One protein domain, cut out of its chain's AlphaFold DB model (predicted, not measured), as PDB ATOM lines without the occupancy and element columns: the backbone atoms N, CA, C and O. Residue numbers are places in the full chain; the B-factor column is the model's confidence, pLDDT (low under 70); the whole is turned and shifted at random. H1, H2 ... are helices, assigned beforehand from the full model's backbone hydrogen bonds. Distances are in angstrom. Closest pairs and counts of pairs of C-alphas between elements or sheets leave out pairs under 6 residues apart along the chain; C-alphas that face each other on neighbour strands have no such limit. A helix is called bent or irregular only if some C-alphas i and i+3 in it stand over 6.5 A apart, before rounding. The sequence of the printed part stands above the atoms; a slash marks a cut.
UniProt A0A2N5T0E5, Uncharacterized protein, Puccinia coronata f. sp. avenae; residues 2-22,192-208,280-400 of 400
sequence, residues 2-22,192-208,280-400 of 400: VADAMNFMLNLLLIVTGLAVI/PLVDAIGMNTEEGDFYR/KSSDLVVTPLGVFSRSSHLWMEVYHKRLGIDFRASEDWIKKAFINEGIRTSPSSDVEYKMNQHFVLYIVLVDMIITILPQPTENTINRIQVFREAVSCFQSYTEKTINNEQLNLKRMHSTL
ATOM      1  N   VAL A   2     167.039 152.255 335.992       25.14
ATOM      2  CA  VAL A   2     167.260 152.022 334.543       25.14
ATOM      3  C   VAL A   2     166.814 150.612 334.147       25.14
ATOM      4  O   VAL A   2     165.989 150.462 333.248       25.14
ATOM      5  N   ALA A   3     167.245 149.607 334.913       24.73
ATOM      6  CA  ALA A   3     166.832 148.228 334.704       24.73
ATOM      7  C   ALA A   3     165.306 148.007 334.789       24.73
ATOM      8  O   ALA A   3     164.736 147.272 333.985       24.73
ATOM      9  N   ASP A   4     164.617 148.676 335.716       26.69
ATOM     10  CA  ASP A   4     163.165 148.527 335.900       26.69
ATOM     11  C   ASP A   4     162.393 149.147 334.725       26.69
ATOM     12  O   ASP A   4     161.462 148.536 334.201       26.69
ATOM     13  N   ALA A   5     162.840 150.313 334.240       27.62
ATOM     14  CA  ALA A   5     162.302 150.951 333.040       27.62
ATOM     15  C   ALA A   5     162.518 150.089 331.782       27.62
ATOM     16  O   ALA A   5     161.636 149.996 330.934       27.62
ATOM     17  N   MET A   6     163.655 149.401 331.670       31.16
ATOM     18  CA  MET A   6     163.903 148.474 330.566       31.16
ATOM     19  C   MET A   6     163.106 147.161 330.672       31.16
ATOM     20  O   MET A   6     162.646 146.661 329.647       31.16
ATOM     21  N   ASN A   7     162.891 146.620 331.876       32.06
ATOM     22  CA  ASN A   7     161.979 145.487 332.094       32.06
ATOM     23  C   ASN A   7     160.543 145.865 331.704       32.06
ATOM     24  O   ASN A   7     159.880 145.128 330.975       32.06
ATOM     25  N   PHE A   8     160.089 147.051 332.119       35.34
ATOM     26  CA  PHE A   8     158.847 147.668 331.652       35.34
ATOM     27  C   PHE A   8     158.799 147.756 330.117       35.34
ATOM     28  O   PHE A   8     157.811 147.339 329.523       35.34
ATOM     29  N   MET A   9     159.871 148.197 329.456       38.91
ATOM     30  CA  MET A   9     159.913 148.297 327.992       38.91
ATOM     31  C   MET A   9     159.912 146.952 327.256       38.91
ATOM     32  O   MET A   9     159.283 146.842 326.203       38.91
ATOM     33  N   LEU A  10     160.571 145.920 327.787       37.66
ATOM     34  CA  LEU A  10     160.512 144.574 327.211       37.66
ATOM     35  C   LEU A  10     159.114 143.963 327.393       37.66
ATOM     36  O   LEU A  10     158.564 143.383 326.458       37.66
ATOM     37  N   ASN A  11     158.506 144.163 328.564       35.22
ATOM     38  CA  ASN A  11     157.138 143.735 328.831       35.22
ATOM     39  C   ASN A  11     156.118 144.512 327.987       35.22
ATOM     40  O   ASN A  11     155.181 143.896 327.490       35.22
ATOM     41  N   LEU A  12     156.329 145.808 327.719       38.00
ATOM     42  CA  LEU A  12     155.558 146.573 326.733       38.00
ATOM     43  C   LEU A  12     155.680 145.943 325.339       38.00
ATOM     44  O   LEU A  12     154.663 145.710 324.699       38.00
ATOM     45  N   LEU A  13     156.892 145.600 324.889       43.31
ATOM     46  CA  LEU A  13     157.133 144.909 323.612       43.31
ATOM     47  C   LEU A  13     156.328 143.604 323.489       43.31
ATOM     48  O   LEU A  13     155.688 143.344 322.466       43.31
ATOM     49  N   LEU A  14     156.363 142.782 324.538       41.91
ATOM     50  CA  LEU A  14     155.708 141.474 324.591       41.91
ATOM     51  C   LEU A  14     154.182 141.616 324.679       41.91
ATOM     52  O   LEU A  14     153.461 140.986 323.905       41.91
ATOM     53  N   ILE A  15     153.690 142.500 325.548       39.91
ATOM     54  CA  ILE A  15     152.262 142.802 325.711       39.91
ATOM     55  C   ILE A  15     151.695 143.453 324.451       39.91
ATOM     56  O   ILE A  15     150.558 143.177 324.106       39.91
ATOM     57  N   VAL A  16     152.475 144.229 323.701       43.03
ATOM     58  CA  VAL A  16     152.069 144.787 322.401       43.03
ATOM     59  C   VAL A  16     152.070 143.731 321.312       43.03
ATOM     60  O   VAL A  16     151.157 143.714 320.493       43.03
ATOM     61  N   THR A  17     153.045 142.823 321.304       43.34
ATOM     62  CA  THR A  17     153.018 141.670 320.394       43.34
ATOM     63  C   THR A  17     151.777 140.806 320.667       43.34
ATOM     64  O   THR A  17     151.175 140.288 319.730       43.34
ATOM     65  N   GLY A  18     151.332 140.731 321.928       35.81
ATOM     66  CA  GLY A  18     150.030 140.186 322.323       35.81
ATOM     67  C   GLY A  18     148.837 141.049 321.887       35.81
ATOM     68  O   GLY A  18     147.922 140.540 321.252       35.81
ATOM     69  N   LEU A  19     148.831 142.357 322.159       37.09
ATOM     70  CA  LEU A  19     147.712 143.259 321.850       37.09
ATOM     71  C   LEU A  19     147.493 143.420 320.340       37.09
ATOM     72  O   LEU A  19     146.356 143.365 319.894       37.09
ATOM     73  N   ALA A  20     148.545 143.473 319.522       38.53
ATOM     74  CA  ALA A  20     148.433 143.431 318.061       38.53
ATOM     75  C   ALA A  20     147.846 142.099 317.532       38.53
ATOM     76  O   ALA A  20     147.386 142.031 316.391       38.53
ATOM     77  N   VAL A  21     147.834 141.045 318.359       37.84
ATOM     78  CA  VAL A  21     147.169 139.757 318.101       37.84
ATOM     79  C   VAL A  21     145.768 139.686 318.738       37.84
ATOM     80  O   VAL A  21     144.907 139.005 318.192       37.84
ATOM     81  N   ILE A  22     145.490 140.424 319.818       34.31
ATOM     82  CA  ILE A  22     144.180 140.474 320.502       34.31
ATOM     83  C   ILE A  22     143.224 141.476 319.829       34.31
ATOM     84  O   ILE A  22     142.071 141.146 319.559       34.31
ATOM     85  N   PRO A 192     144.208 162.423 326.334       87.44
ATOM     86  CA  PRO A 192     144.790 161.201 325.780       87.44
ATOM     87  C   PRO A 192     146.057 161.489 324.974       87.44
ATOM     88  O   PRO A 192     146.144 162.507 324.289       87.44
ATOM     89  N   LEU A 193     147.032 160.580 325.012       88.44
ATOM     90  CA  LEU A 193     148.316 160.739 324.324       88.44
ATOM     91  C   LEU A 193     148.118 160.947 322.813       88.44
ATOM     92  O   LEU A 193     148.776 161.799 322.228       88.44
ATOM     93  N   VAL A 194     147.165 160.232 322.204       90.00
ATOM     94  CA  VAL A 194     146.814 160.332 320.773       90.00
ATOM     95  C   VAL A 194     146.288 161.715 320.360       90.00
ATOM     96  O   VAL A 194     146.524 162.144 319.230       90.00
ATOM     97  N   ASP A 195     145.634 162.431 321.278       89.94
ATOM     98  CA  ASP A 195     145.157 163.800 321.060       89.94
ATOM     99  C   ASP A 195     146.231 164.832 321.440       89.94
ATOM    100  O   ASP A 195     146.320 165.894 320.829       89.94
ATOM    101  N   ALA A 196     147.070 164.512 322.433       90.69
ATOM    102  CA  ALA A 196     148.135 165.380 322.925       90.69
ATOM    103  C   ALA A 196     149.308 165.514 321.943       90.69
ATOM    104  O   ALA A 196     149.826 166.616 321.788       90.69
ATOM    105  N   ILE A 197     149.721 164.423 321.285       93.62
ATOM    106  CA  ILE A 197     150.841 164.441 320.324       93.62
ATOM    107  C   ILE A 197     150.445 164.946 318.937       93.62
ATOM    108  O   ILE A 197     151.319 165.268 318.140       93.62
ATOM    109  N   GLY A 198     149.145 164.987 318.632       90.00
ATOM    110  CA  GLY A 198     148.653 165.189 317.274       90.00
ATOM    111  C   GLY A 198     148.952 163.997 316.355       90.00
ATOM    112  O   GLY A 198     149.997 163.358 316.416       90.00
ATOM    113  N   MET A 199     148.009 163.672 315.476       94.56
ATOM    114  CA  MET A 199     148.230 162.702 314.403       94.56
ATOM    115  C   MET A 199     147.422 163.116 313.180       94.56
ATOM    116  O   MET A 199     146.275 163.559 313.316       94.56
ATOM    117  N   ASN A 200     147.985 162.907 311.993       91.62
ATOM    118  CA  ASN A 200     147.320 163.131 310.713       91.62
ATOM    119  C   ASN A 200     146.030 162.293 310.601       91.62
ATOM    120  O   ASN A 200     145.879 161.239 311.230       91.62
ATOM    121  N   THR A 201     145.081 162.744 309.781       89.69
ATOM    122  CA  THR A 201     143.878 161.962 309.438       89.69
ATOM    123  C   THR A 201     144.187 160.794 308.502       89.69
ATOM    124  O   THR A 201     143.444 159.818 308.491       89.69
ATOM    125  N   GLU A 202     145.288 160.882 307.754       89.06
ATOM    126  CA  GLU A 202     145.766 159.900 306.777       89.06
ATOM    127  C   GLU A 202     147.285 159.692 306.947       89.06
ATOM    128  O   GLU A 202     147.978 160.537 307.513       89.06
ATOM    129  N   GLU A 203     147.812 158.550 306.504       89.88
ATOM    130  CA  GLU A 203     149.253 158.257 306.542       89.88
ATOM    131  C   GLU A 203     149.942 158.840 305.298       89.88
ATOM    132  O   GLU A 203     149.479 158.607 304.183       89.88
ATOM    133  N   GLY A 204     151.061 159.551 305.479       85.69
ATOM    134  CA  GLY A 204     151.899 160.016 304.370       85.69
ATOM    135  C   GLY A 204     152.466 158.852 303.549       85.69
ATOM    136  O   GLY A 204     152.863 157.821 304.096       85.69
ATOM    137  N   ASP A 205     152.507 159.011 302.229       78.38
ATOM    138  CA  ASP A 205     152.963 157.991 301.275       78.38
ATOM    139  C   ASP A 205     154.495 157.824 301.248       78.38
ATOM    140  O   ASP A 205     155.011 156.727 301.009       78.38
ATOM    141  N   PHE A 206     155.223 158.896 301.557       76.12
ATOM    142  CA  PHE A 206     156.677 158.935 301.699       76.12
ATOM    143  C   PHE A 206     157.200 158.189 302.945       76.12
ATOM    144  O   PHE A 206     156.531 158.060 303.967       76.12
ATOM    145  N   TYR A 207     158.452 157.714 302.876       76.50
ATOM    146  CA  TYR A 207     159.171 157.001 303.953       76.50
ATOM    147  C   TYR A 207     158.425 155.801 304.576       76.50
ATOM    148  O   TYR A 207     158.625 155.461 305.748       76.50
ATOM    149  N   ARG A 208     157.568 155.131 303.800       81.81
ATOM    150  CA  ARG A 208     156.968 153.852 304.190       81.81
ATOM    151  C   ARG A 208     158.032 152.755 304.263       81.81
ATOM    152  O   ARG A 208     158.853 152.630 303.357       81.81
ATOM    153  N   LYS A 280     171.875 134.085 320.946       58.84
ATOM    154  CA  LYS A 280     170.691 134.257 321.795       58.84
ATOM    155  C   LYS A 280     169.800 135.374 321.258       58.84
ATOM    156  O   LYS A 280     170.257 136.277 320.562       58.84
ATOM    157  N   SER A 281     168.525 135.348 321.643       54.47
ATOM    158  CA  SER A 281     167.593 136.438 321.338       54.47
ATOM    159  C   SER A 281     168.051 137.770 321.944       54.47
ATOM    160  O   SER A 281     167.854 138.804 321.317       54.47
ATOM    161  N   SER A 282     168.691 137.746 323.120       50.75
ATOM    162  CA  SER A 282     169.315 138.926 323.733       50.75
ATOM    163  C   SER A 282     170.488 139.457 322.897       50.75
ATOM    164  O   SER A 282     170.440 140.605 322.455       50.75
ATOM    165  N   ASP A 283     171.486 138.613 322.606       56.03
ATOM    166  CA  ASP A 283     172.671 138.963 321.799       56.03
ATOM    167  C   ASP A 283     172.286 139.620 320.450       56.03
ATOM    168  O   ASP A 283     172.910 140.588 320.014       56.03
ATOM    169  N   LEU A 284     171.227 139.115 319.803       57.66
ATOM    170  CA  LEU A 284     170.710 139.608 318.519       57.66
ATOM    171  C   LEU A 284     169.980 140.962 318.596       57.66
ATOM    172  O   LEU A 284     169.765 141.582 317.557       57.66
ATOM    173  N   VAL A 285     169.572 141.411 319.787       58.12
ATOM    174  CA  VAL A 285     168.723 142.602 319.985       58.12
ATOM    175  C   VAL A 285     169.491 143.769 320.615       58.12
ATOM    176  O   VAL A 285     169.235 144.915 320.247       58.12
ATOM    177  N   VAL A 286     170.479 143.516 321.485       56.41
ATOM    178  CA  VAL A 286     171.281 144.579 322.132       56.41
ATOM    179  C   VAL A 286     171.948 145.502 321.105       56.41
ATOM    180  O   VAL A 286     171.804 146.722 321.188       56.41
ATOM    181  N   THR A 287     172.643 144.945 320.108       61.28
ATOM    182  CA  THR A 287     173.386 145.756 319.126       61.28
ATOM    183  C   THR A 287     172.457 146.597 318.233       61.28
ATOM    184  O   THR A 287     172.698 147.803 318.132       61.28
ATOM    185  N   PRO A 288     171.363 146.059 317.646       61.25
ATOM    186  CA  PRO A 288     170.370 146.880 316.949       61.25
ATOM    187  C   PRO A 288     169.728 147.971 317.815       61.25
ATOM    188  O   PRO A 288     169.579 149.092 317.331       61.25
ATOM    189  N   LEU A 289     169.403 147.701 319.087       64.69
ATOM    190  CA  LEU A 289     168.872 148.728 319.997       64.69
ATOM    191  C   LEU A 289     169.894 149.844 320.264       64.69
ATOM    192  O   LEU A 289     169.548 151.022 320.202       64.69
ATOM    193  N   GLY A 290     171.164 149.493 320.485       62.31
ATOM    194  CA  GLY A 290     172.245 150.466 320.672       62.31
ATOM    195  C   GLY A 290     172.503 151.348 319.444       62.31
ATOM    196  O   GLY A 290     172.884 152.510 319.592       62.31
ATOM    197  N   VAL A 291     172.263 150.832 318.233       67.69
ATOM    198  CA  VAL A 291     172.267 151.625 316.991       67.69
ATOM    199  C   VAL A 291     171.007 152.491 316.897       67.69
ATOM    200  O   VAL A 291     171.117 153.682 316.610       67.69
ATOM    201  N   PHE A 292     169.831 151.934 317.198       76.50
ATOM    202  CA  PHE A 292     168.555 152.651 317.160       76.50
ATOM    203  C   PHE A 292     168.537 153.878 318.082       76.50
ATOM    204  O   PHE A 292     168.186 154.968 317.641       76.50
ATOM    205  N   SER A 293     168.980 153.752 319.338       72.56
ATOM    206  CA  SER A 293     169.032 154.889 320.272       72.56
ATOM    207  C   SER A 293     169.953 156.025 319.808       72.56
ATOM    208  O   SER A 293     169.779 157.160 320.245       72.56
ATOM    209  N   ARG A 294     170.920 155.762 318.917       75.25
ATOM    210  CA  ARG A 294     171.774 156.805 318.318       75.25
ATOM    211  C   ARG A 294     171.086 157.509 317.142       75.25
ATOM    212  O   ARG A 294     171.277 158.709 316.968       75.25
ATOM    213  N   SER A 295     170.273 156.791 316.366       82.25
ATOM    214  CA  SER A 295     169.534 157.312 315.202       82.25
ATOM    215  C   SER A 295     168.070 157.676 315.489       82.25
ATOM    216  O   SER A 295     167.341 158.049 314.573       82.25
ATOM    217  N   SER A 296     167.628 157.614 316.749       84.38
ATOM    218  CA  SER A 296     166.230 157.810 317.164       84.38
ATOM    219  C   SER A 296     165.610 159.125 316.677       84.38
ATOM    220  O   SER A 296     164.424 159.158 316.373       84.38
ATOM    221  N   HIS A 297     166.406 160.191 316.566       88.38
ATOM    222  CA  HIS A 297     165.971 161.497 316.062       88.38
ATOM    223  C   HIS A 297     165.576 161.459 314.573       88.38
ATOM    224  O   HIS A 297     164.578 162.064 314.197       88.38
ATOM    225  N   LEU A 298     166.272 160.676 313.739       89.44
ATOM    226  CA  LEU A 298     165.892 160.479 312.332       89.44
ATOM    227  C   LEU A 298     164.547 159.746 312.229       89.44
ATOM    228  O   LEU A 298     163.709 160.077 311.394       89.44
ATOM    229  N   TRP A 299     164.307 158.782 313.121       89.88
ATOM    230  CA  TRP A 299     163.015 158.104 313.215       89.88
ATOM    231  C   TRP A 299     161.903 159.038 313.714       89.88
ATOM    232  O   TRP A 299     160.798 158.985 313.174       89.88
ATOM    233  N   MET A 300     162.188 159.933 314.668       93.25
ATOM    234  CA  MET A 300     161.256 160.999 315.067       93.25
ATOM    235  C   MET A 300     160.881 161.876 313.867       93.25
ATOM    236  O   MET A 300     159.699 162.094 313.635       93.25
ATOM    237  N   GLU A 301     161.844 162.319 313.051       91.94
ATOM    238  CA  GLU A 301     161.558 163.112 311.846       91.94
ATOM    239  C   GLU A 301     160.721 162.353 310.805       91.94
ATOM    240  O   GLU A 301     159.790 162.926 310.230       91.94
ATOM    241  N   VAL A 302     161.003 161.062 310.587       91.88
ATOM    242  CA  VAL A 302     160.221 160.203 309.682       91.88
ATOM    243  C   VAL A 302     158.762 160.116 310.133       91.88
ATOM    244  O   VAL A 302     157.871 160.404 309.335       91.88
ATOM    245  N   TYR A 303     158.489 159.773 311.397       94.38
ATOM    246  CA  TYR A 303     157.107 159.642 311.882       94.38
ATOM    247  C   TYR A 303     156.423 160.985 312.154       94.38
ATOM    248  O   TYR A 303     155.201 161.060 312.039       94.38
ATOM    249  N   HIS A 304     157.174 162.057 312.417       94.25
ATOM    250  CA  HIS A 304     156.632 163.412 312.464       94.25
ATOM    251  C   HIS A 304     156.049 163.797 311.101       94.25
ATOM    252  O   HIS A 304     154.860 164.087 311.003       94.25
ATOM    253  N   LYS A 305     156.844 163.693 310.026       91.69
ATOM    254  CA  LYS A 305     156.372 163.980 308.662       91.69
ATOM    255  C   LYS A 305     155.229 163.038 308.252       91.69
ATOM    256  O   LYS A 305     154.216 163.486 307.725       91.69
ATOM    257  N   ARG A 306     155.382 161.729 308.492       93.00
ATOM    258  CA  ARG A 306     154.509 160.674 307.937       93.00
ATOM    259  C   ARG A 306     153.201 160.457 308.704       93.00
ATOM    260  O   ARG A 306     152.191 160.132 308.086       93.00
ATOM    261  N   LEU A 307     153.206 160.624 310.029       94.25
ATOM    262  CA  LEU A 307     152.039 160.404 310.899       94.25
ATOM    263  C   LEU A 307     151.548 161.678 311.604       94.25
ATOM    264  O   LEU A 307     150.505 161.625 312.249       94.25
ATOM    265  N   GLY A 308     152.259 162.805 311.491       94.06
ATOM    266  CA  GLY A 308     151.897 164.074 312.135       94.06
ATOM    267  C   GLY A 308     152.249 164.164 313.622       94.06
ATOM    268  O   GLY A 308     151.766 165.068 314.293       94.06
ATOM    269  N   ILE A 309     153.053 163.227 314.142       95.12
ATOM    270  CA  ILE A 309     153.355 163.115 315.578       95.12
ATOM    271  C   ILE A 309     154.308 164.232 316.024       95.12
ATOM    272  O   ILE A 309     155.434 164.330 315.532       95.12
ATOM    273  N   ASP A 310     153.897 165.039 316.999       94.69
ATOM    274  CA  ASP A 310     154.778 165.945 317.735       94.69
ATOM    275  C   ASP A 310     155.495 165.191 318.872       94.69
ATOM    276  O   ASP A 310     154.941 164.907 319.939       94.69
ATOM    277  N   PHE A 311     156.775 164.888 318.640       92.06
ATOM    278  CA  PHE A 311     157.645 164.216 319.609       92.06
ATOM    279  C   PHE A 311     158.148 165.118 320.755       92.06
ATOM    280  O   PHE A 311     158.859 164.634 321.632       92.06
ATOM    281  N   ARG A 312     157.795 166.411 320.790       90.69
ATOM    282  CA  ARG A 312     157.946 167.274 321.979       90.69
ATOM    283  C   ARG A 312     156.701 167.195 322.852       90.69
ATOM    284  O   ARG A 312     156.803 167.117 324.074       90.69
ATOM    285  N   ALA A 313     155.524 167.159 322.231       91.44
ATOM    286  CA  ALA A 313     154.267 166.976 322.942       91.44
ATOM    287  C   ALA A 313     154.176 165.595 323.624       91.44
ATOM    288  O   ALA A 313     153.577 165.489 324.696       91.44
ATOM    289  N   SER A 314     154.831 164.556 323.081       90.06
ATOM    290  CA  SER A 314     154.999 163.268 323.776       90.06
ATOM    291  C   SER A 314     155.885 163.384 325.022       90.06
ATOM    292  O   SER A 314     155.527 162.827 326.057       90.06
ATOM    293  N   GLU A 315     156.993 164.134 324.978       86.56
ATOM    294  CA  GLU A 315     157.851 164.395 326.150       86.56
ATOM    295  C   GLU A 315     157.091 165.160 327.240       86.56
ATOM    296  O   GLU A 315     157.103 164.755 328.405       86.56
ATOM    297  N   ASP A 316     156.348 166.202 326.861       86.75
ATOM    298  CA  ASP A 316     155.473 166.944 327.772       86.75
ATOM    299  C   ASP A 316     154.347 166.070 328.348       86.75
ATOM    300  O   ASP A 316     153.987 166.224 329.518       86.75
ATOM    301  N   TRP A 317     153.783 165.144 327.564       88.50
ATOM    302  CA  TRP A 317     152.787 164.187 328.052       88.50
ATOM    303  C   TRP A 317     153.402 163.188 329.041       88.50
ATOM    304  O   TRP A 317     152.863 163.011 330.134       88.50
ATOM    305  N   ILE A 318     154.563 162.603 328.721       81.06
ATOM    306  CA  ILE A 318     155.308 161.691 329.607       81.06
ATOM    307  C   ILE A 318     155.608 162.397 330.936       81.06
ATOM    308  O   ILE A 318     155.288 161.880 332.008       81.06
ATOM    309  N   LYS A 319     156.144 163.620 330.879       80.25
ATOM    310  CA  LYS A 319     156.422 164.468 332.046       80.25
ATOM    311  C   LYS A 319     155.168 164.692 332.900       80.25
ATOM    312  O   LYS A 319     155.214 164.515 334.120       80.25
ATOM    313  N   LYS A 320     154.032 165.022 332.271       82.12
ATOM    314  CA  LYS A 320     152.732 165.180 332.948       82.12
ATOM    315  C   LYS A 320     152.251 163.874 333.584       82.12
ATOM    316  O   LYS A 320     151.792 163.931 334.719       82.12
ATOM    317  N   ALA A 321     152.396 162.722 332.927       76.69
ATOM    318  CA  ALA A 321     151.982 161.422 333.461       76.69
ATOM    319  C   ALA A 321     152.744 161.056 334.750       76.69
ATOM    320  O   ALA A 321     152.122 160.768 335.773       76.69
ATOM    321  N   PHE A 322     154.079 161.168 334.756       70.12
ATOM    322  CA  PHE A 322     154.884 160.924 335.963       70.12
ATOM    323  C   PHE A 322     154.490 161.848 337.136       70.12
ATOM    324  O   PHE A 322     154.410 161.396 338.281       70.12
ATOM    325  N   ILE A 323     154.212 163.129 336.861       70.69
ATOM    326  CA  ILE A 323     153.816 164.117 337.879       70.69
ATOM    327  C   ILE A 323     152.382 163.873 338.385       70.69
ATOM    328  O   ILE A 323     152.151 163.882 339.596       70.69
ATOM    329  N   ASN A 324     151.419 163.650 337.483       65.94
ATOM    330  CA  ASN A 324     149.995 163.487 337.806       65.94
ATOM    331  C   ASN A 324     149.735 162.265 338.690       65.94
ATOM    332  O   ASN A 324     148.968 162.372 339.649       65.94
ATOM    333  N   GLU A 325     150.400 161.142 338.407       59.12
ATOM    334  CA  GLU A 325     150.261 159.910 339.189       59.12
ATOM    335  C   GLU A 325     150.898 160.017 340.590       59.12
ATOM    336  O   GLU A 325     150.683 159.150 341.434       59.12
ATOM    337  N   GLY A 326     151.649 161.086 340.884       53.31
ATOM    338  CA  GLY A 326     152.100 161.414 342.240       53.31
ATOM    339  C   GLY A 326     153.571 161.126 342.548       53.31
ATOM    340  O   GLY A 326     153.961 161.174 343.720       53.31
ATOM    341  N   ILE A 327     154.415 160.887 341.538       54.41
ATOM    342  CA  ILE A 327     155.870 160.889 341.732       54.41
ATOM    343  C   ILE A 327     156.295 162.350 341.951       54.41
ATOM    344  O   ILE A 327     156.354 163.154 341.027       54.41
ATOM    345  N   ARG A 328     156.549 162.715 343.218       47.97
ATOM    346  CA  ARG A 328     156.778 164.109 343.667       47.97
ATOM    347  C   ARG A 328     157.966 164.826 343.014       47.97
ATOM    348  O   ARG A 328     158.066 166.045 343.124       47.97
ATOM    349  N   THR A 329     158.868 164.087 342.385       54.62
ATOM    350  CA  THR A 329     159.980 164.612 341.593       54.62
ATOM    351  C   THR A 329     159.684 164.379 340.119       54.62
ATOM    352  O   THR A 329     159.455 163.233 339.735       54.62
ATOM    353  N   SER A 330     159.756 165.430 339.291       56.72
ATOM    354  CA  SER A 330     159.814 165.256 337.831       56.72
ATOM    355  C   SER A 330     160.888 164.212 337.497       56.72
ATOM    356  O   SER A 330     161.949 164.238 338.139       56.72
ATOM    357  N   PRO A 331     160.662 163.311 336.526       63.03
ATOM    358  CA  PRO A 331     161.739 162.483 336.005       63.03
ATOM    359  C   PRO A 331     162.899 163.370 335.524       63.03
ATOM    360  O   PRO A 331     162.721 164.549 335.209       63.03
ATOM    361  N   SER A 332     164.114 162.821 335.511       65.94
ATOM    362  CA  SER A 332     165.239 163.518 334.885       65.94
ATOM    363  C   SER A 332     164.992 163.631 333.380       65.94
ATOM    364  O   SER A 332     164.359 162.759 332.786       65.94
ATOM    365  N   SER A 333     165.544 164.663 332.742       68.38
ATOM    366  CA  SER A 333     165.459 164.828 331.284       68.38
ATOM    367  C   SER A 333     166.015 163.623 330.513       68.38
ATOM    368  O   SER A 333     165.531 163.312 329.434       68.38
ATOM    369  N   ASP A 334     166.979 162.896 331.088       66.12
ATOM    370  CA  ASP A 334     167.475 161.613 330.575       66.12
ATOM    371  C   ASP A 334     166.391 160.514 330.558       66.12
ATOM    372  O   ASP A 334     166.282 159.779 329.581       66.12
ATOM    373  N   VAL A 335     165.551 160.424 331.596       67.75
ATOM    374  CA  VAL A 335     164.423 159.473 331.652       67.75
ATOM    375  C   VAL A 335     163.282 159.911 330.731       67.75
ATOM    376  O   VAL A 335     162.716 159.069 330.040       67.75
ATOM    377  N   GLU A 336     162.977 161.211 330.671       70.44
ATOM    378  CA  GLU A 336     161.979 161.781 329.747       70.44
ATOM    379  C   GLU A 336     162.354 161.477 328.287       70.44
ATOM    380  O   GLU A 336     161.575 160.866 327.552       70.44
ATOM    381  N   TYR A 337     163.593 161.795 327.903       71.56
ATOM    382  CA  TYR A 337     164.124 161.549 326.564       71.56
ATOM    383  C   TYR A 337     164.206 160.052 326.225       71.56
ATOM    384  O   TYR A 337     163.818 159.650 325.129       71.56
ATOM    385  N   LYS A 338     164.641 159.189 327.159       72.62
ATOM    386  CA  LYS A 338     164.653 157.727 326.945       72.62
ATOM    387  C   LYS A 338     163.251 157.161 326.747       72.62
ATOM    388  O   LYS A 338     163.058 156.369 325.829       72.62
ATOM    389  N   MET A 339     162.260 157.595 327.529       75.12
ATOM    390  CA  MET A 339     160.864 157.200 327.309       75.12
ATOM    391  C   MET A 339     160.345 157.657 325.936       75.12
ATOM    392  O   MET A 339     159.605 156.916 325.293       75.12
ATOM    393  N   ASN A 340     160.794 158.810 325.430       82.00
ATOM    394  CA  ASN A 340     160.462 159.248 324.076       82.00
ATOM    395  C   ASN A 340     161.176 158.417 322.988       82.00
ATOM    396  O   ASN A 340     160.534 157.964 322.043       82.00
ATOM    397  N   GLN A 341     162.473 158.104 323.139       79.19
ATOM    398  CA  GLN A 341     163.165 157.149 322.252       79.19
ATOM    399  C   GLN A 341     162.451 155.789 322.210       79.19
ATOM    400  O   GLN A 341     162.312 155.178 321.150       79.19
ATOM    401  N   HIS A 342     161.982 155.323 323.366       76.56
ATOM    402  CA  HIS A 342     161.223 154.090 323.511       76.56
ATOM    403  C   HIS A 342     159.839 154.149 322.846       76.56
ATOM    404  O   HIS A 342     159.435 153.166 322.224       76.56
ATOM    405  N   PHE A 343     159.146 155.290 322.899       86.00
ATOM    406  CA  PHE A 343     157.912 155.526 322.144       86.00
ATOM    407  C   PHE A 343     158.146 155.479 320.622       86.00
ATOM    408  O   PHE A 343     157.369 154.865 319.890       86.00
ATOM    409  N   VAL A 344     159.260 156.028 320.126       89.69
ATOM    410  CA  VAL A 344     159.613 155.944 318.695       89.69
ATOM    411  C   VAL A 344     159.940 154.503 318.289       89.69
ATOM    412  O   VAL A 344     159.423 154.023 317.282       89.69
ATOM    413  N   LEU A 345     160.744 153.779 319.081       83.44
ATOM    414  CA  LEU A 345     161.041 152.351 318.868       83.44
ATOM    415  C   LEU A 345     159.757 151.514 318.799       83.44
ATOM    416  O   LEU A 345     159.620 150.620 317.966       83.44
ATOM    417  N   TYR A 346     158.815 151.822 319.684       83.00
ATOM    418  CA  TYR A 346     157.509 151.198 319.742       83.00
ATOM    419  C   TYR A 346     156.708 151.404 318.440       83.00
ATOM    420  O   TYR A 346     156.264 150.425 317.839       83.00
ATOM    421  N   ILE A 347     156.602 152.647 317.950       90.25
ATOM    422  CA  ILE A 347     155.942 152.964 316.671       90.25
ATOM    423  C   ILE A 347     156.642 152.277 315.483       90.25
ATOM    424  O   ILE A 347     155.961 151.730 314.614       90.25
ATOM    425  N   VAL A 348     157.981 152.222 315.472       86.88
ATOM    426  CA  VAL A 348     158.756 151.491 314.449       86.88
ATOM    427  C   VAL A 348     158.355 150.022 314.407       86.88
ATOM    428  O   VAL A 348     158.045 149.510 313.336       86.88
ATOM    429  N   LEU A 349     158.333 149.338 315.555       81.31
ATOM    430  CA  LEU A 349     158.013 147.909 315.631       81.31
ATOM    431  C   LEU A 349     156.568 147.612 315.214       81.31
ATOM    432  O   LEU A 349     156.327 146.614 314.532       81.31
ATOM    433  N   VAL A 350     155.624 148.499 315.546       83.25
ATOM    434  CA  VAL A 350     154.252 148.434 315.020       83.25
ATOM    435  C   VAL A 350     154.261 148.531 313.493       83.25
ATOM    436  O   VAL A 350     153.650 147.678 312.847       83.25
ATOM    437  N   ASP A 351     155.006 149.476 312.903       87.56
ATOM    438  CA  ASP A 351     155.125 149.605 311.443       87.56
ATOM    439  C   ASP A 351     155.783 148.381 310.784       87.56
ATOM    440  O   ASP A 351     155.323 147.934 309.731       87.56
ATOM    441  N   MET A 352     156.802 147.774 311.412       81.81
ATOM    442  CA  MET A 352     157.379 146.503 310.944       81.81
ATOM    443  C   MET A 352     156.299 145.414 310.863       81.81
ATOM    444  O   MET A 352     156.168 144.739 309.842       81.81
ATOM    445  N   ILE A 353     155.492 145.269 311.921       78.38
ATOM    446  CA  ILE A 353     154.441 144.249 312.036       78.38
ATOM    447  C   ILE A 353     153.370 144.420 310.948       78.38
ATOM    448  O   ILE A 353     153.087 143.461 310.228       78.38
ATOM    449  N   ILE A 354     152.811 145.626 310.776       79.75
ATOM    450  CA  ILE A 354     151.746 145.901 309.783       79.75
ATOM    451  C   ILE A 354     152.247 146.008 308.333       79.75
ATOM    452  O   ILE A 354     151.449 146.204 307.411       79.75
ATOM    453  N   THR A 355     153.559 145.918 308.130       81.62
ATOM    454  CA  THR A 355     154.205 145.914 306.812       81.62
ATOM    455  C   THR A 355     154.630 144.503 306.400       81.62
ATOM    456  O   THR A 355     154.496 144.152 305.231       81.62
ATOM    457  N   ILE A 356     155.096 143.677 307.345       79.25
ATOM    458  CA  ILE A 356     155.575 142.312 307.080       79.25
ATOM    459  C   ILE A 356     154.442 141.276 307.101       79.25
ATOM    460  O   ILE A 356     154.455 140.345 306.295       79.25
ATOM    461  N   LEU A 357     153.489 141.380 308.034       77.00
ATOM    462  CA  LEU A 357     152.503 140.321 308.282       77.00
ATOM    463  C   LEU A 357     151.192 140.527 307.500       77.00
ATOM    464  O   LEU A 357     150.774 141.662 307.267       77.00
ATOM    465  N   PRO A 358     150.493 139.438 307.122       66.69
ATOM    466  CA  PRO A 358     149.291 139.532 306.311       66.69
ATOM    467  C   PRO A 358     148.142 140.193 307.061       66.69
ATOM    468  O   PRO A 358     147.913 139.952 308.258       66.69
ATOM    469  N   GLN A 359     147.364 140.957 306.300       66.00
ATOM    470  CA  GLN A 359     146.149 141.612 306.766       66.00
ATOM    471  C   GLN A 359     145.111 140.563 307.229       66.00
ATOM    472  O   GLN A 359     145.132 139.424 306.748       66.00
ATOM    473  N   PRO A 360     144.268 140.871 308.234       53.44
ATOM    474  CA  PRO A 360     143.347 139.894 308.824       53.44
ATOM    475  C   PRO A 360     142.132 139.567 307.948       53.44
ATOM    476  O   PRO A 360     141.500 138.539 308.166       53.44
ATOM    477  N   THR A 361     141.821 140.418 306.974       53.84
ATOM    478  CA  THR A 361     140.686 140.314 306.050       53.84
ATOM    479  C   THR A 361     141.109 140.780 304.654       53.84
ATOM    480  O   THR A 361     142.199 141.322 304.478       53.84
ATOM    481  N   GLU A 362     140.247 140.580 303.654       53.03
ATOM    482  CA  GLU A 362     140.451 141.080 302.280       53.03
ATOM    483  C   GLU A 362     140.342 142.616 302.175       53.03
ATOM    484  O   GLU A 362     140.730 143.204 301.166       53.03
ATOM    485  N   ASN A 363     139.854 143.278 303.228       54.72
ATOM    486  CA  ASN A 363     139.773 144.732 303.320       54.72
ATOM    487  C   ASN A 363     141.141 145.334 303.668       54.72
ATOM    488  O   ASN A 363     141.789 144.911 304.626       54.72
ATOM    489  N   THR A 364     141.528 146.394 302.959       63.81
ATOM    490  CA  THR A 364     142.742 147.169 303.246       63.81
ATOM    491  C   THR A 364     142.740 147.725 304.672       63.81
ATOM    492  O   THR A 364     141.866 148.522 305.022       63.81
ATOM    493  N   ILE A 365     143.744 147.362 305.476       67.62
ATOM    494  CA  ILE A 365     143.971 147.935 306.812       67.62
ATOM    495  C   ILE A 365     144.052 149.464 306.720       67.62
ATOM    496  O   ILE A 365     144.918 150.009 306.034       67.62
ATOM    497  N   ASN A 366     143.218 150.153 307.503       82.31
ATOM    498  CA  ASN A 366     143.424 151.559 307.828       82.31
ATOM    499  C   ASN A 366     144.641 151.665 308.769       82.31
ATOM    500  O   ASN A 366     144.542 151.434 309.974       82.31
ATOM    501  N   ARG A 367     145.813 151.953 308.196       85.75
ATOM    502  CA  ARG A 367     147.098 151.930 308.911       85.75
ATOM    503  C   ARG A 367     147.231 153.065 309.930       85.75
ATOM    504  O   ARG A 367     147.723 152.819 311.027       85.75
ATOM    505  N   ILE A 368     146.711 154.258 309.629       89.19
ATOM    506  CA  ILE A 368     146.689 155.380 310.582       89.19
ATOM    507  C   ILE A 368     145.823 155.063 311.815       89.19
ATOM    508  O   ILE A 368     146.211 155.418 312.926       89.19
ATOM    509  N   GLN A 369     144.733 154.296 311.671       85.56
ATOM    510  CA  GLN A 369     143.972 153.790 312.821       85.56
ATOM    511  C   GLN A 369     144.775 152.786 313.663       85.56
ATOM    512  O   GLN A 369     144.688 152.836 314.885       85.56
ATOM    513  N   VAL A 370     145.588 151.911 313.054       85.88
ATOM    514  CA  VAL A 370     146.450 150.996 313.831       85.88
ATOM    515  C   VAL A 370     147.520 151.764 314.609       85.88
ATOM    516  O   VAL A 370     147.782 151.427 315.760       85.88
ATOM    517  N   PHE A 371     148.089 152.832 314.042       89.56
ATOM    518  CA  PHE A 371     148.995 153.703 314.797       89.56
ATOM    519  C   PHE A 371     148.281 154.449 315.935       89.56
ATOM    520  O   PHE A 371     148.826 154.516 317.032       89.56
ATOM    521  N   ARG A 372     147.049 154.940 315.739       88.75
ATOM    522  CA  ARG A 372     146.247 155.545 316.824       88.75
ATOM    523  C   ARG A 372     145.960 154.549 317.954       88.75
ATOM    524  O   ARG A 372     146.153 154.881 319.120       88.75
ATOM    525  N   GLU A 373     145.574 153.321 317.614       84.12
ATOM    526  CA  GLU A 373     145.342 152.244 318.584       84.12
ATOM    527  C   GLU A 373     146.624 151.881 319.353       84.12
ATOM    528  O   GLU A 373     146.604 151.697 320.569       84.12
ATOM    529  N   ALA A 374     147.763 151.852 318.656       83.31
ATOM    530  CA  ALA A 374     149.074 151.652 319.259       83.31
ATOM    531  C   ALA A 374     149.421 152.764 320.270       83.31
ATOM    532  O   ALA A 374     149.829 152.478 321.395       83.31
ATOM    533  N   VAL A 375     149.196 154.036 319.929       88.88
ATOM    534  CA  VAL A 375     149.417 155.158 320.860       88.88
ATOM    535  C   VAL A 375     148.547 155.019 322.121       88.88
ATOM    536  O   VAL A 375     149.058 155.172 323.233       88.88
ATOM    537  N   SER A 376     147.276 154.633 321.980       83.62
ATOM    538  CA  SER A 376     146.382 154.342 323.116       83.62
ATOM    539  C   SER A 376     146.871 153.165 323.977       83.62
ATOM    540  O   SER A 376     146.806 153.222 325.209       83.62
ATOM    541  N   CYS A 377     147.417 152.111 323.359       79.69
ATOM    542  CA  CYS A 377     148.029 150.983 324.071       79.69
ATOM    543  C   CYS A 377     149.291 151.402 324.848       79.69
ATOM    544  O   CYS A 377     149.462 151.004 326.003       79.69
ATOM    545  N   PHE A 378     150.153 152.228 324.242       82.19
ATOM    546  CA  PHE A 378     151.363 152.768 324.870       82.19
ATOM    547  C   PHE A 378     151.032 153.613 326.106       82.19
ATOM    548  O   PHE A 378     151.616 153.394 327.170       82.19
ATOM    549  N   GLN A 379     150.057 154.524 325.991       83.81
ATOM    550  CA  GLN A 379     149.527 155.291 327.122       83.81
ATOM    551  C   GLN A 379     149.064 154.354 328.245       83.81
ATOM    552  O   GLN A 379     149.603 154.401 329.352       83.81
ATOM    553  N   SER A 380     148.123 153.458 327.932       77.56
ATOM    554  CA  SER A 380     147.463 152.587 328.915       77.56
ATOM    555  C   SER A 380     148.456 151.722 329.697       77.56
ATOM    556  O   SER A 380     148.291 151.483 330.895       77.56
ATOM    557  N   TYR A 381     149.512 151.241 329.034       72.75
ATOM    558  CA  TYR A 381     150.545 150.432 329.678       72.75
ATOM    559  C   TYR A 381     151.539 151.263 330.509       72.75
ATOM    560  O   TYR A 381     151.970 150.821 331.581       72.75
ATOM    561  N   THR A 382     151.860 152.478 330.052       73.44
ATOM    562  CA  THR A 382     152.714 153.434 330.774       73.44
ATOM    563  C   THR A 382     152.059 153.862 332.087       73.44
ATOM    564  O   THR A 382     152.659 153.708 333.151       73.44
ATOM    565  N   GLU A 383     150.793 154.288 332.041       75.44
ATOM    566  CA  GLU A 383     149.994 154.654 333.221       75.44
ATOM    567  C   GLU A 383     149.867 153.484 334.211       75.44
ATOM    568  O   GLU A 383     150.093 153.646 335.416       75.44
ATOM    569  N   LYS A 384     149.580 152.273 333.703       72.38
ATOM    570  CA  LYS A 384     149.488 151.047 334.512       72.38
ATOM    571  C   LYS A 384     150.796 150.729 335.241       72.38
ATOM    572  O   LYS A 384     150.757 150.326 336.404       72.38
ATOM    573  N   THR A 385     151.949 150.902 334.594       66.75
ATOM    574  CA  THR A 385     153.232 150.526 335.212       66.75
ATOM    575  C   THR A 385     153.767 151.595 336.160       66.75
ATOM    576  O   THR A 385     154.250 151.242 337.234       66.75
ATOM    577  N   ILE A 386     153.579 152.885 335.855       68.25
ATOM    578  CA  ILE A 386     153.837 153.977 336.812       68.25
ATOM    579  C   ILE A 386     153.038 153.746 338.110       68.25
ATOM    580  O   ILE A 386     153.571 153.915 339.210       68.25
ATOM    581  N   ASN A 387     151.789 153.282 337.998       69.00
ATOM    582  CA  ASN A 387     150.969 152.902 339.150       69.00
ATOM    583  C   ASN A 387     151.480 151.655 339.894       69.00
ATOM    584  O   ASN A 387     151.549 151.668 341.126       69.00
ATOM    585  N   ASN A 388     151.876 150.595 339.183       66.12
ATOM    586  CA  ASN A 388     152.424 149.383 339.803       66.12
ATOM    587  C   ASN A 388     153.710 149.660 340.599       66.12
ATOM    588  O   ASN A 388     153.813 149.244 341.754       66.12
ATOM    589  N   GLU A 389     154.653 150.415 340.033       65.56
ATOM    590  CA  GLU A 389     155.908 150.749 340.718       65.56
ATOM    591  C   GLU A 389     155.679 151.614 341.957       65.56
ATOM    592  O   GLU A 389     156.277 151.389 343.011       65.56
ATOM    593  N   GLN A 390     154.719 152.537 341.902       64.19
ATOM    594  CA  GLN A 390     154.295 153.256 343.096       64.19
ATOM    595  C   GLN A 390     153.683 152.352 344.170       64.19
ATOM    596  O   GLN A 390     153.913 152.595 345.355       64.19
ATOM    597  N   LEU A 391     152.896 151.337 343.803       62.19
ATOM    598  CA  LEU A 391     152.351 150.377 344.769       62.19
ATOM    599  C   LEU A 391     153.471 149.549 345.416       62.19
ATOM    600  O   LEU A 391     153.430 149.323 346.626       62.19
ATOM    601  N   ASN A 392     154.499 149.170 344.653       60.72
ATOM    602  CA  ASN A 392     155.687 148.485 345.167       60.72
ATOM    603  C   ASN A 392     156.476 149.376 346.147       60.72
ATOM    604  O   ASN A 392     156.741 148.962 347.278       60.72
ATOM    605  N   LEU A 393     156.761 150.630 345.776       59.94
ATOM    606  CA  LEU A 393     157.424 151.618 346.642       59.94
ATOM    607  C   LEU A 393     156.634 151.895 347.932       59.94
ATOM    608  O   LEU A 393     157.205 151.885 349.023       59.94
ATOM    609  N   LYS A 394     155.310 152.086 347.833       64.19
ATOM    610  CA  LYS A 394     154.425 152.314 348.990       64.19
ATOM    611  C   LYS A 394     154.427 151.114 349.947       64.19
ATOM    612  O   LYS A 394     154.487 151.325 351.155       64.19
ATOM    613  N   ARG A 395     154.443 149.873 349.434       60.69
ATOM    614  CA  ARG A 395     154.588 148.656 350.261       60.69
ATOM    615  C   ARG A 395     155.934 148.616 350.985       60.69
ATOM    616  O   ARG A 395     155.950 148.433 352.201       60.69
ATOM    617  N   MET A 396     157.043 148.837 350.273       53.88
ATOM    618  CA  MET A 396     158.389 148.818 350.870       53.88
ATOM    619  C   MET A 396     158.521 149.840 352.009       53.88
ATOM    620  O   MET A 396     158.968 149.484 353.096       53.88
ATOM    621  N   HIS A 397     158.019 151.065 351.823       57.38
ATOM    622  CA  HIS A 397     157.980 152.085 352.880       57.38
ATOM    623  C   HIS A 397     156.984 151.811 354.023       57.38
ATOM    624  O   HIS A 397     157.032 152.511 355.026       57.38
ATOM    625  N   SER A 398     156.096 150.819 353.895       59.53
ATOM    626  CA  SER A 398     155.183 150.374 354.965       59.53
ATOM    627  C   SER A 398     155.659 149.122 355.716       59.53
ATOM    628  O   SER A 398     154.940 148.623 356.578       59.53
ATOM    629  N   THR A 399     156.845 148.597 355.378       51.22
ATOM    630  CA  THR A 399     157.437 147.391 356.000       51.22
ATOM    631  C   THR A 399     158.738 147.704 356.764       51.22
ATOM    632  O   THR A 399     159.536 146.806 357.031       51.22
ATOM    633  N   LEU A 400     158.947 148.984 357.091       43.31
ATOM    634  CA  LEU A 400     160.063 149.557 357.851       43.31
ATOM    635  C   LEU A 400     159.508 150.450 358.970       43.31
ATOM    636  O   LEU A 400     160.131 150.455 360.051       43.31
TER     637      LEU A 400
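Overview. This is residues 2 to 22, 192 to 208 and 280 to 400 of the 400 residues of an uncharacterized protein of Puccinia coronata f. sp. avenae (UniProt A0A2N5T0E5). Two long helices, H5 and H6, fold back on each other as a splayed helical hairpin that makes the core; H1 packs on one side of it, making a bundle of three helices, H1, H5 and H6, while H2, H4 and the arm H3b cover the other side. Residues 280 to 288 stick out beside this body, and residues 356 to 364 and 391 to 400 stick out towards the two ends of the long axis. The printed part has 159 residues with six named helices, H1 to H6 in order along the chain, and no named strand; the class is all helix. It is compact, with a radius of gyration of the C-alphas of 16.6 A, yet elongated, spanning 59 by 37 by 32 A.

Arrangement. H1, residues 2 to 22, touches H6, residues 367 to 396, with residues 8 to 16 alone, at a steep tilt of 43 degrees, opposite ways; the closest C-alphas, of Leu 12 and Tyr 381, are 7.0 A apart. H2, residues 193 to 196, touches H6 too, its closest C-alphas being those of Val 194 and Val 375, 5.8 A. H3, residues 283 to 307, was assigned by its hydrogen bonds as one helix but is bent, C-alphas 294 and 297 being 7.8 A apart; its arms H3a, residues 283 to 294, and H3b, residues 297 to 307, stand about perpendicular, at 80 degrees. H3a is itself irregular, with C-alphas 284 and 287 6.7 A apart. H5, residues 333 to 356, and H3b only just touch, with 3 pairs of C-alphas within 8 A, the closest being Met 300 and Val 344, 6.4 A. H4, residues 311 to 324, touches H5 at a steep tilt of 60 degrees, closest at the C-alphas of Glu 315 and Glu 336, 6.1 A. H5 and H6 form a hairpin at 42 degrees, closest at the C-alphas of Ile 347 and Phe 371, 7.2 A. H1 and H4 are apart. Every O i to N i+4 pair is within hydrogen-bond range in H3b, H5 and H6, against 16 of 17 in H1, 5 of 8 in H3a and 9 of 10 in H4; H2 is too short for such a pair.

Along the chain. H1 starts at C-alpha 2, (167.260, 152.022, 334.543), and is 29.4 A long. H5 measures 34.5 A from C-alpha 333. H6, 43.6 A, ends at C-alpha 396, (158.389, 148.818, 350.870).

Size, cuts and confidence. The C-alphas of Glu 362 and Leu 400 are farthest apart, 59.5 A. Residues 23 to 191 and 209 to 279 are not printed, with gaps of 21.4 A and 29.7 A between C-alphas. Of the links printed whole, H3 to H4 is tight. Mean pLDDT of the printed part is 70.6; residues 2 to 22, 280 to 291, 324 to 335, 358 to 365 and 385 to 400 are under 70.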